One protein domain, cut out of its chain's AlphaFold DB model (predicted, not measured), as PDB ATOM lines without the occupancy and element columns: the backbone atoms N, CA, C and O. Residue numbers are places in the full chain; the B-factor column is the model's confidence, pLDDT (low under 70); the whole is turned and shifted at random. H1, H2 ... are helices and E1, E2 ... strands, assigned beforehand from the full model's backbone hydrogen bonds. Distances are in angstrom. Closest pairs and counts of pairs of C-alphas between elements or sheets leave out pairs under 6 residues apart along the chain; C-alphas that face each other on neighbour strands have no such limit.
ATOM      1  N   ARG A   4      44.795  45.412 -49.278       77.69
ATOM      2  CA  ARG A   4      45.537  44.438 -50.092       77.69
ATOM      3  C   ARG A   4      46.825  44.001 -49.401       77.69
ATOM      4  O   ARG A   4      47.143  42.818 -49.429       77.69
ATOM      5  N   GLU A   5      47.534  44.952 -48.810       82.12
ATOM      6  CA  GLU A   5      48.797  44.689 -48.133       82.12
ATOM      7  C   GLU A   5      48.568  43.942 -46.819       82.12
ATOM      8  O   GLU A   5      49.182  42.908 -46.585       82.12
ATOM      9  N   THR A   6      47.571  44.356 -46.036       86.62
ATOM     10  CA  THR A   6      47.140  43.626 -44.835       86.62
ATOM     11  C   THR A   6      46.736  42.184 -45.161       86.62
ATOM     12  O   THR A   6      47.122  41.254 -44.461       86.62
ATOM     13  N   THR A   7      46.021  41.964 -46.270       86.56
ATOM     14  CA  THR A   7      45.636  40.618 -46.730       86.56
ATOM     15  C   THR A   7      46.860  39.764 -47.079       86.56
ATOM     16  O   THR A   7      46.872  38.562 -46.810       86.56
ATOM     17  N   ARG A   8      47.891  40.364 -47.687       86.38
ATOM     18  CA  ARG A   8      49.146  39.680 -48.022       86.38
ATOM     19  C   ARG A   8      49.866  39.233 -46.749       86.38
ATOM     20  O   ARG A   8      50.102  38.037 -46.595       86.38
ATOM     21  N   LEU A   9      50.086  40.164 -45.819       90.25
ATOM     22  CA  LEU A   9      50.772  39.916 -44.547       90.25
ATOM     23  C   LEU A   9      50.066  38.851 -43.697       90.25
ATOM     24  O   LEU A   9      50.714  37.931 -43.209       90.25
ATOM     25  N   LEU A  10      48.732  38.906 -43.584       88.56
ATOM     26  CA  LEU A  10      47.959  37.894 -42.849       88.56
ATOM     27  C   LEU A  10      48.148  36.486 -43.423       88.56
ATOM     28  O   LEU A  10      48.259  35.509 -42.683       88.56
ATOM     29  N   ASN A  11      48.181  36.366 -44.750       88.50
ATOM     30  CA  ASN A  11      48.336  35.072 -45.398       88.50
ATOM     31  C   ASN A  11      49.775  34.538 -45.324       88.50
ATOM     32  O   ASN A  11      49.927  33.319 -45.200       88.50
ATOM     33  N   GLU A  12      50.780  35.419 -45.410       87.50
ATOM     34  CA  GLU A  12      52.213  35.110 -45.247       87.50
ATOM     35  C   GLU A  12      52.532  34.658 -43.822       87.50
ATOM     36  O   GLU A  12      53.209  33.653 -43.643       87.50
ATOM     37  N   ALA A  13      51.935  35.302 -42.818       91.69
ATOM     38  CA  ALA A  13      52.024  34.892 -41.416       91.69
ATOM     39  C   ALA A  13      51.229  33.607 -41.087       91.69
ATOM     40  O   ALA A  13      51.164  33.186 -39.936       91.69
ATOM     41  N   GLY A  14      50.602  32.968 -42.081       89.44
ATOM     42  CA  GLY A  14      49.936  31.675 -41.916       89.44
ATOM     43  C   GLY A  14      48.498  31.731 -41.385       89.44
ATOM     44  O   GLY A  14      47.856  30.684 -41.301       89.44
ATOM     45  N   TYR A  15      47.934  32.912 -41.111       91.75
ATOM     46  CA  TYR A  15      46.553  33.028 -40.631       91.75
ATOM     47  C   TYR A  15      45.538  32.582 -41.694       91.75
ATOM     48  O   TYR A  15      45.700  32.820 -42.897       91.75
ATOM     49  N   ARG A  16      44.467  31.915 -41.255       87.75
ATOM     50  CA  ARG A  16      43.385  31.394 -42.109       87.75
ATOM     51  C   ARG A  16      42.022  31.712 -41.510       87.75
ATOM     52  O   ARG A  16      41.904  31.961 -40.313       87.75
ATOM     53  N   THR A  17      40.986  31.679 -42.343       83.94
ATOM     54  CA  THR A  17      39.609  31.859 -41.874       83.94
ATOM     55  C   THR A  17      39.208  30.734 -40.921       83.94
ATOM     56  O   THR A  17      39.661  29.595 -41.059       83.94
ATOM     57  N   LYS A  18      38.341  31.044 -39.952       82.19
ATOM     58  CA  LYS A  18      37.859  30.083 -38.951       82.19
ATOM     59  C   LYS A  18      37.310  28.826 -39.631       82.19
ATOM     60  O   LYS A  18      36.419  28.926 -40.473       82.19
ATOM     61  N   LYS A  19      37.835  27.657 -39.256       83.75
ATOM     62  CA  LYS A  19      37.269  26.357 -39.634       83.75
ATOM     63  C   LYS A  19      36.087  26.047 -38.723       83.75
ATOM     64  O   LYS A  19      36.180  26.240 -37.514       83.75
ATOM     65  N   TYR A  20      34.994  25.563 -39.292       76.75
ATOM     66  CA  TYR A  20      33.875  25.028 -38.529       76.75
ATOM     67  C   TYR A  20      33.322  23.774 -39.201       76.75
ATOM     68  O   TYR A  20      33.338  23.634 -40.426       76.75
ATOM     69  N   HIS A  21      32.844  22.855 -38.368       77.06
ATOM     70  CA  HIS A  21      32.184  21.633 -38.800       77.06
ATOM     71  C   HIS A  21      30.679  21.847 -38.699       77.06
ATOM     72  O   HIS A  21      30.157  22.189 -37.639       77.06
ATOM     73  N   SER A  22      29.977  21.692 -39.816       70.12
ATOM     74  CA  SER A  22      28.516  21.691 -39.796       70.12
ATOM     75  C   SER A  22      27.995  20.405 -39.144       70.12
ATOM     76  O   SER A  22      28.656  19.367 -39.188       70.12
ATOM     77  N   ARG A  23      26.760  20.433 -38.624       70.06
ATOM     78  CA  ARG A  23      26.053  19.230 -38.134       70.06
ATOM     79  C   ARG A  23      25.934  18.110 -39.188       70.06
ATOM     80  O   ARG A  23      25.651  16.980 -38.826       70.06
ATOM     81  N   ARG A  24      26.161  18.415 -40.474       66.94
ATOM     82  CA  ARG A  24      26.149  17.471 -41.607       66.94
ATOM     83  C   ARG A  24      27.544  16.926 -41.966       66.94
ATOM     84  O   ARG A  24      27.725  16.408 -43.059       66.94
ATOM     85  N   GLY A  25      28.554  17.118 -41.113       66.19
ATOM     86  CA  GLY A  25      29.921  16.621 -41.335       66.19
ATOM     87  C   GLY A  25      30.751  17.409 -42.358       66.19
ATOM     88  O   GLY A  25      31.954  17.191 -42.468       66.19
ATOM     89  N   LEU A  26      30.157  18.374 -43.069       56.19
ATOM     90  CA  LEU A  26      30.887  19.250 -43.989       56.19
ATOM     91  C   LEU A  26      31.758  20.227 -43.192       56.19
ATOM     92  O   LEU A  26      31.237  20.984 -42.363       56.19
ATOM     93  N   SER A  27      33.062  20.224 -43.465       65.25
ATOM     94  CA  SER A  27      34.001  21.226 -42.968       65.25
ATOM     95  C   SER A  27      33.987  22.450 -43.890       65.25
ATOM     96  O   SER A  27      34.068  22.346 -45.113       65.25
ATOM     97  N   GLN A  28      33.831  23.632 -43.303       65.25
ATOM     98  CA  GLN A  28      33.844  24.913 -44.009       65.25
ATOM     99  C   GLN A  28      34.844  25.856 -43.335       65.25
ATOM    100  O   GLN A  28      35.082  25.778 -42.131       65.25
ATOM    101  N   GLY A  29      35.449  26.751 -44.115       72.75
ATOM    102  CA  GLY A  29      36.501  27.659 -43.640       72.75
ATOM    103  C   GLY A  29      37.920  27.098 -43.780       72.75
ATOM    104  O   GLY A  29      38.164  26.184 -44.564       72.75
ATOM    105  N   GLY A  30      38.894  27.693 -43.086       77.25
ATOM    106  CA  GLY A  30      40.318  27.355 -43.236       77.25
ATOM    107  C   GLY A  30      40.964  27.886 -44.515       77.25
ATOM    108  O   GLY A  30      42.059  27.462 -44.880       77.25
ATOM    109  N   ARG A  31      40.282  28.798 -45.208       83.44
ATOM    110  CA  ARG A  31      40.737  29.387 -46.468       83.44
ATOM    111  C   ARG A  31      41.693  30.548 -46.197       83.44
ATOM    112  O   ARG A  31      41.756  31.080 -45.087       83.44
ATOM    113  N   ARG A  32      42.441  30.943 -47.228       84.88
ATOM    114  CA  ARG A  32      43.208  32.196 -47.221       84.88
ATOM    115  C   ARG A  32      42.255  33.377 -47.048       84.88
ATOM    116  O   ARG A  32      41.118  33.319 -47.513       84.88
ATOM    117  N   PHE A  33      42.723  34.433 -46.396       83.94
ATOM    118  CA  PHE A  33      41.976  35.683 -46.328       83.94
ATOM    119  C   PHE A  33      41.951  36.343 -47.707       83.94
ATOM    120  O   PHE A  33      42.988  36.445 -48.368       83.94
ATOM    121  N   ASP A  34      40.776  36.792 -48.129       83.31
ATOM    122  CA  ASP A  34      40.573  37.645 -49.291       83.31
ATOM    123  C   ASP A  34      40.325  39.098 -48.852       83.31
ATOM    124  O   ASP A  34      40.135  39.397 -47.670       83.31
ATOM    125  N   LYS A  35      40.344  40.035 -49.807       84.12
ATOM    126  CA  LYS A  35      40.185  41.468 -49.501       84.12
ATOM    127  C   LYS A  35      38.840  41.764 -48.838       84.12
ATOM    128  O   LYS A  35      38.787  42.578 -47.922       84.12
ATOM    129  N   SER A  36      37.780  41.103 -49.298       82.44
ATOM    130  CA  SER A  36      36.425  41.254 -48.765       82.44
ATOM    131  C   SER A  36      36.333  40.748 -47.327       82.44
ATOM    132  O   SER A  36      35.760  41.419 -46.473       82.44
ATOM    133  N   GLY A  37      36.959  39.608 -47.022       84.56
ATOM    134  CA  GLY A  37      37.035  39.061 -45.673       84.56
ATOM    135  C   GLY A  37      37.805  39.959 -44.708       84.56
ATOM    136  O   GLY A  37      37.338  40.177 -43.592       84.56
ATOM    137  N   VAL A  38      38.935  40.529 -45.139       88.44
ATOM    138  CA  VAL A  38      39.697  41.497 -44.326       88.44
ATOM    139  C   VAL A  38      38.915  42.797 -44.141       88.44
ATOM    140  O   VAL A  38      38.855  43.305 -43.027       88.44
ATOM    141  N   HIS A  39      38.264  43.314 -45.187       88.94
ATOM    142  CA  HIS A  39      37.407  44.497 -45.072       88.94
ATOM    143  C   HIS A  39      36.287  44.282 -44.050       88.94
ATOM    144  O   HIS A  39      36.070  45.128 -43.188       88.94
ATOM    145  N   ARG A  40      35.603  43.133 -44.110       87.25
ATOM    146  CA  ARG A  40      34.551  42.777 -43.152       87.25
ATOM    147  C   ARG A  40      35.084  42.738 -41.722       87.25
ATOM    148  O   ARG A  40      34.462  43.311 -40.843       87.25
ATOM    149  N   LEU A  41      36.256  42.141 -41.502       89.50
ATOM    150  CA  LEU A  41      36.894  42.113 -40.183       89.50
ATOM    151  C   LEU A  41      37.197  43.529 -39.667       89.50
ATOM    152  O   LEU A  41      36.954  43.829 -38.508       89.50
ATOM    153  N   LEU A  42      37.677  44.425 -40.530       90.75
ATOM    154  CA  LEU A  42      38.003  45.801 -40.143       90.75
ATOM    155  C   LEU A  42      36.777  46.711 -39.957       90.75
ATOM    156  O   LEU A  42      36.934  47.818 -39.454       90.75
ATOM    157  N   THR A  43      35.581  46.289 -40.372       89.81
ATOM    158  CA  THR A  43      34.338  47.087 -40.300       89.81
ATOM    159  C   THR A  43      33.306  46.519 -39.324       89.81
ATOM    160  O   THR A  43      32.279  47.150 -39.071       89.81
ATOM    161  N   ASP A  44      33.575  45.348 -38.750       90.75
ATOM    162  CA  ASP A  44      32.662  44.689 -37.825       90.75
ATOM    163  C   ASP A  44      32.652  45.395 -36.458       90.75
ATOM    164  O   ASP A  44      33.663  45.474 -35.757       90.75
ATOM    165  N   HIS A  45      31.482  45.908 -36.075       89.69
ATOM    166  CA  HIS A  45      31.274  46.636 -34.823       89.69
ATOM    167  C   HIS A  45      31.256  45.708 -33.597       89.69
ATOM    168  O   HIS A  45      31.350  46.178 -32.461       89.69
ATOM    169  N   VAL A  46      31.223  44.388 -33.806       90.00
ATOM    170  CA  VAL A  46      31.376  43.404 -32.729       90.00
ATOM    171  C   VAL A  46      32.710  43.599 -32.001       90.00
ATOM    172  O   VAL A  46      32.759  43.452 -30.783       90.00
ATOM    173  N   TYR A  47      33.782  44.010 -32.687       91.00
ATOM    174  CA  TYR A  47      35.092  44.190 -32.048       91.00
ATOM    175  C   TYR A  47      35.146  45.349 -31.045       91.00
ATOM    176  O   TYR A  47      35.956  45.300 -30.122       91.00
ATOM    177  N   VAL A  48      34.252  46.335 -31.166       92.69
ATOM    178  CA  VAL A  48      34.096  47.444 -30.205       92.69
ATOM    179  C   VAL A  48      32.966  47.205 -29.198       92.69
ATOM    180  O   VAL A  48      32.526  48.137 -28.532       92.69
ATOM    181  N   GLY A  49      32.463  45.970 -29.092       90.19
ATOM    182  CA  GLY A  49      31.395  45.645 -28.146       90.19
ATOM    183  C   GLY A  49      30.042  46.241 -28.530       90.19
ATOM    184  O   GLY A  49      29.270  46.594 -27.646       90.19
ATOM    185  N   LYS A  50      29.741  46.389 -29.826       89.75
ATOM    186  CA  LYS A  50      28.431  46.859 -30.301       89.75
ATOM    187  C   LYS A  50      27.711  45.781 -31.105       89.75
ATOM    188  O   LYS A  50      28.337  44.963 -31.775       89.75
ATOM    189  N   GLN A  51      26.385  45.799 -31.055       88.56
ATOM    190  CA  GLN A  51      25.507  44.923 -31.827       88.56
ATOM    191  C   GLN A  51      24.370  45.728 -32.457       88.56
ATOM    192  O   GLN A  51      23.926  46.730 -31.897       88.56
ATOM    193  N   GLN A  52      23.911  45.299 -33.630       86.94
ATOM    194  CA  GLN A  52      22.811  45.959 -34.322       86.94
ATOM    195  C   GLN A  52      21.472  45.381 -33.861       86.94
ATOM    196  O   GLN A  52      21.265  44.171 -33.922       86.94
ATOM    197  N   HIS A  53      20.549  46.246 -33.456       82.94
ATOM    198  CA  HIS A  53      19.172  45.883 -33.136       82.94
ATOM    199  C   HIS A  53      18.236  46.976 -33.662       82.94
ATOM    200  O   HIS A  53      18.438  48.155 -33.378       82.94
ATOM    201  N   ASN A  54      17.240  46.599 -34.471       81.62
ATOM    202  CA  ASN A  54      16.291  47.524 -35.114       81.62
ATOM    203  C   ASN A  54      16.963  48.714 -35.835       81.62
ATOM    204  O   ASN A  54      16.503  49.848 -35.760       81.62
ATOM    205  N   GLY A  55      18.089  48.461 -36.511       81.06
ATOM    206  CA  GLY A  55      18.834  49.487 -37.251       81.06
ATOM    207  C   GLY A  55      19.729  50.394 -36.397       81.06
ATOM    208  O   GLY A  55      20.498  51.164 -36.966       81.06
ATOM    209  N   GLN A  56      19.704  50.272 -35.066       79.75
ATOM    210  CA  GLN A  56      20.552  51.037 -34.148       79.75
ATOM    211  C   GLN A  56      21.693  50.178 -33.585       79.75
ATOM    212  O   GLN A  56      21.527  48.985 -33.328       79.75
ATOM    213  N   TRP A  57      22.864  50.790 -33.391       84.06
ATOM    214  CA  TRP A  57      24.023  50.144 -32.772       84.06
ATOM    215  C   TRP A  57      23.985  50.346 -31.256       84.06
ATOM    216  O   TRP A  57      24.192  51.456 -30.773       84.06
ATOM    217  N   LEU A  58      23.737  49.269 -30.514       86.50
ATOM    218  CA  LEU A  58      23.666  49.259 -29.052       86.50
ATOM    219  C   LEU A  58      24.894  48.566 -28.459       86.50
ATOM    220  O   LEU A  58      25.533  47.747 -29.123       86.50
ATOM    221  N   ALA A  59      25.203  48.869 -27.197       87.38
ATOM    222  CA  ALA A  59      26.228  48.147 -26.451       87.38
ATOM    223  C   ALA A  59      25.850  46.659 -26.346       87.38
ATOM    224  O   ALA A  59      24.728  46.298 -25.981       87.38
ATOM    225  N   ALA A  60      26.785  45.797 -26.718       86.62
ATOM    226  CA  ALA A  60      26.669  44.360 -26.574       86.62
ATOM    227  C   ALA A  60      27.146  43.928 -25.180       86.62
ATOM    228  O   ALA A  60      27.872  44.648 -24.502       86.62
ATOM    229  N   GLN A  61      26.732  42.735 -24.752       87.62
ATOM    230  CA  GLN A  61      27.102  42.197 -23.436       87.62
ATOM    231  C   GLN A  61      28.548  41.679 -23.378       87.62
ATOM    232  O   GLN A  61      29.067  41.436 -22.291       87.62
ATOM    233  N   HIS A  62      29.202  41.470 -24.523       87.00
ATOM    234  CA  HIS A  62      30.582  40.995 -24.559       87.00
ATOM    235  C   HIS A  62      31.580  42.144 -24.407       87.00
ATOM    236  O   HIS A  62      31.354  43.262 -24.867       87.00
ATOM    237  N   GLN A  63      32.722  41.837 -23.797       89.25
ATOM    238  CA  GLN A  63      33.811  42.791 -23.640       89.25
ATOM    239  C   GLN A  63      34.389  43.187 -25.016       89.25
ATOM    240  O   GLN A  63      34.667  42.295 -25.828       89.25
ATOM    241  N   PRO A  64      34.587  44.491 -25.295       90.81
ATOM    242  CA  PRO A  64      35.267  44.950 -26.504       90.81
ATOM    243  C   PRO A  64      36.663  44.331 -26.638       90.81
ATOM    244  O   PRO A  64      37.398  44.227 -25.657       90.81
ATOM    245  N   LEU A  65      37.035  43.937 -27.858       91.62
ATOM    246  CA  LEU A  65      38.375  43.425 -28.164       91.62
ATOM    247  C   LEU A  65      39.360  44.561 -28.472       91.62
ATOM    248  O   LEU A  65      40.562  44.406 -28.271       91.62
ATOM    249  N   ILE A  66      38.852  45.676 -29.001       92.94
ATOM    250  CA  ILE A  66      39.627  46.868 -29.353       92.94
ATOM    251  C   ILE A  66      38.930  48.127 -28.840       92.94
ATOM    252  O   ILE A  66      37.704  48.165 -28.716       92.94
ATOM    253  N   ASP A  67      39.717  49.176 -28.618       91.69
ATOM    254  CA  ASP A  67      39.199  50.475 -28.203       91.69
ATOM    255  C   ASP A  67      38.396  51.154 -29.317       91.69
ATOM    256  O   ASP A  67      38.732  51.093 -30.506       91.69
ATOM    257  N   GLU A  68      37.358  51.891 -28.923       88.38
ATOM    258  CA  GLU A  68      36.515  52.633 -29.864       88.38
ATOM    259  C   GLU A  68      37.295  53.728 -30.610       88.38
ATOM    260  O   GLU A  68      37.016  53.998 -31.780       88.38
ATOM    261  N   ALA A  69      38.305  54.324 -29.967       89.88
ATOM    262  CA  ALA A  69      39.200  55.293 -30.598       89.88
ATOM    263  C   ALA A  69      39.990  54.656 -31.754       89.88
ATOM    264  O   ALA A  69      39.970  55.168 -32.873       89.88
ATOM    265  N   LEU A  70      40.584  53.481 -31.520       91.19
ATOM    266  CA  LEU A  70      41.328  52.743 -32.541       91.19
ATOM    267  C   LEU A  70      40.424  52.328 -33.708       91.19
ATOM    268  O   LEU A  70      40.795  52.466 -34.875       91.19
ATOM    269  N   PHE A  71      39.215  51.850 -33.414       92.12
ATOM    270  CA  PHE A  71      38.250  51.498 -34.454       92.12
ATOM    271  C   PHE A  71      37.849  52.712 -35.294       92.12
ATOM    272  O   PHE A  71      37.796  52.617 -36.521       92.12
ATOM    273  N   ARG A  72      37.621  53.868 -34.659       90.19
ATOM    274  CA  ARG A  72      37.310  55.128 -35.343       90.19
ATOM    275  C   ARG A  72      38.439  55.560 -36.274       90.19
ATOM    276  O   ARG A  72      38.161  55.944 -37.408       90.19
ATOM    277  N   ASP A  73      39.690  55.437 -35.845       90.50
ATOM    278  CA  ASP A  73      40.854  55.755 -36.677       90.50
ATOM    279  C   ASP A  73      40.958  54.830 -37.895       90.50
ATOM    280  O   ASP A  73      41.226  55.292 -39.011       90.50
ATOM    281  N   VAL A  74      40.673  53.535 -37.713       89.44
ATOM    282  CA  VAL A  74      40.585  52.563 -38.812       89.44
ATOM    283  C   VAL A  74      39.445  52.920 -39.766       89.44
ATOM    284  O   VAL A  74      39.681  52.957 -40.973       89.44
ATOM    285  N   GLN A  75      38.247  53.253 -39.269       90.12
ATOM    286  CA  GLN A  75      37.133  53.691 -40.119       90.12
ATOM    287  C   GLN A  75      37.480  54.972 -40.883       90.12
ATOM    288  O   GLN A  75      37.243  55.052 -42.084       90.12
ATOM    289  N   ALA A  76      38.117  55.950 -40.235       84.81
ATOM    290  CA  ALA A  76      38.568  57.176 -40.885       84.81
ATOM    291  C   ALA A  76      39.648  56.903 -41.944       84.81
ATOM    292  O   ALA A  76      39.706  57.575 -42.973       84.81
ATOM    293  N   LEU A  77      40.528  55.923 -41.724       83.75
ATOM    294  CA  LEU A  77      41.512  55.489 -42.714       83.75
ATOM    295  C   LEU A  77      40.847  54.762 -43.893       83.75
ATOM    296  O   LEU A  77      41.218  54.999 -45.043       83.75
ATOM    297  N   LEU A  78      39.863  53.899 -43.628       84.00
ATOM    298  CA  LEU A  78      39.067  53.229 -44.656       84.00
ATOM    299  C   LEU A  78      38.271  54.242 -45.477       84.00
ATOM    300  O   LEU A  78      38.348  54.187 -46.697       84.00
ATOM    301  N   ALA A  79      37.618  55.213 -44.838       78.12
ATOM    302  CA  ALA A  79      36.884  56.296 -45.487       78.12
ATOM    303  C   ALA A  79      37.800  57.190 -46.343       78.12
ATOM    304  O   ALA A  79      37.493  57.462 -47.499       78.12
ATOM    305  N   ARG A  80      38.983  57.566 -45.832       73.12
ATOM    306  CA  ARG A  80      40.008  58.300 -46.605       73.12
ATOM    307  C   ARG A  80      40.539  57.501 -47.799       73.12
ATOM    308  O   ARG A  80      40.878  58.069 -48.833       73.12
ATOM    309  N   ASN A  81      40.613  56.179 -47.679       66.44
ATOM    310  CA  ASN A  81      40.953  55.292 -48.793       66.44
ATOM    311  C   ASN A  81      39.764  55.036 -49.735       66.44
ATOM    312  O   ASN A  81      39.985  54.724 -50.904       66.44
ATOM    313  N   HIS A  82      38.539  55.200 -49.230       56.75
ATOM    314  CA  HIS A  82      37.252  55.218 -49.928       56.75
ATOM    315  C   HIS A  82      36.926  56.624 -50.464       56.75
ATOM    316  O   HIS A  82      35.776  56.977 -50.713       56.75
ATOM    317  N   VAL A  83      37.944  57.442 -50.737       46.62
ATOM    318  CA  VAL A  83      37.786  58.381 -51.843       46.62
ATOM    319  C   VAL A  83      37.458  57.500 -53.038       46.62
ATOM    320  O   VAL A  83      38.230  56.583 -53.345       46.62
TER     321      VAL A  83
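This is residues 4 to 83 of the 325 residues of the protein "Recombinase zinc beta ribbon domain-containing protein" of Planctomycetaceae bacterium (UniProt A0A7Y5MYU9). The model is a loose, open arrangement with helix H2 in the middle, a long loop of residues 13 to 34 folded back on itself at one end, and the small hairpin of E1 and E2 towards the other. H1 meets H2 in a corner near their first residues, and H4, the longest helix, runs back past the last residues of H2. The printed part has 80 residues, with four named helices and two named strands in the order H1, H2, H3, E1, E2, H4 along the chain; the class is mostly helix, with 36 residues in helices and 8 in strands of the 44 residues in named elements, and the two strands form one antiparallel sheet. The radius of gyration of the C-alphas is 15.2 A, and the spans are 38 by 31 by 21 A.

H1, residues 4 to 12, begins at C-alpha 4 (45.537, 44.438, -50.092) and is 12.5 A long. H2 is residues 35 to 43, 12.3 A, and H3 is residues 45 to 48. E1 is residues 50 to 53, and E2 is residues 56 to 59. H4, residues 68 to 81, is 19.6 A long and ends at C-alpha 81 (40.953, 55.292, -48.793).

H1 and H2 touch, about perpendicular at 78 degrees; their closest C-alphas, of Arg 4 and Lys 35, are 6.1 A apart. H2 and H4 only just touch, with 3 pairs of C-alphas within 8 A, through residues 74 to 75 of H4 alone; the closest are those of Thr 43 and Gln 75, 7.2 A. They run opposite ways at a steep tilt of 41 degrees. H3 and H4 are close but not clearly touching, with C-alphas 48 and 68 at 5.7 A. In the hairpin of E1 and E2, N 51 and O 58 are within hydrogen-bond range at 2.9 A. H1 and H4 are apart. Every O i to N i+4 pair is within range in H1, H2 and H4; H3 is too short for one.

The C-alphas of Gly 25 and Val 83, the two farthest apart, are 43.8 A apart. The printed part has no cut. The link from H1 to H2, 22 residues, is long, and in it residues 20 to 21 pair antiparallel with residues 27 to 28. Residues 24 to 28 and 81 to 83 have pLDDT under 70.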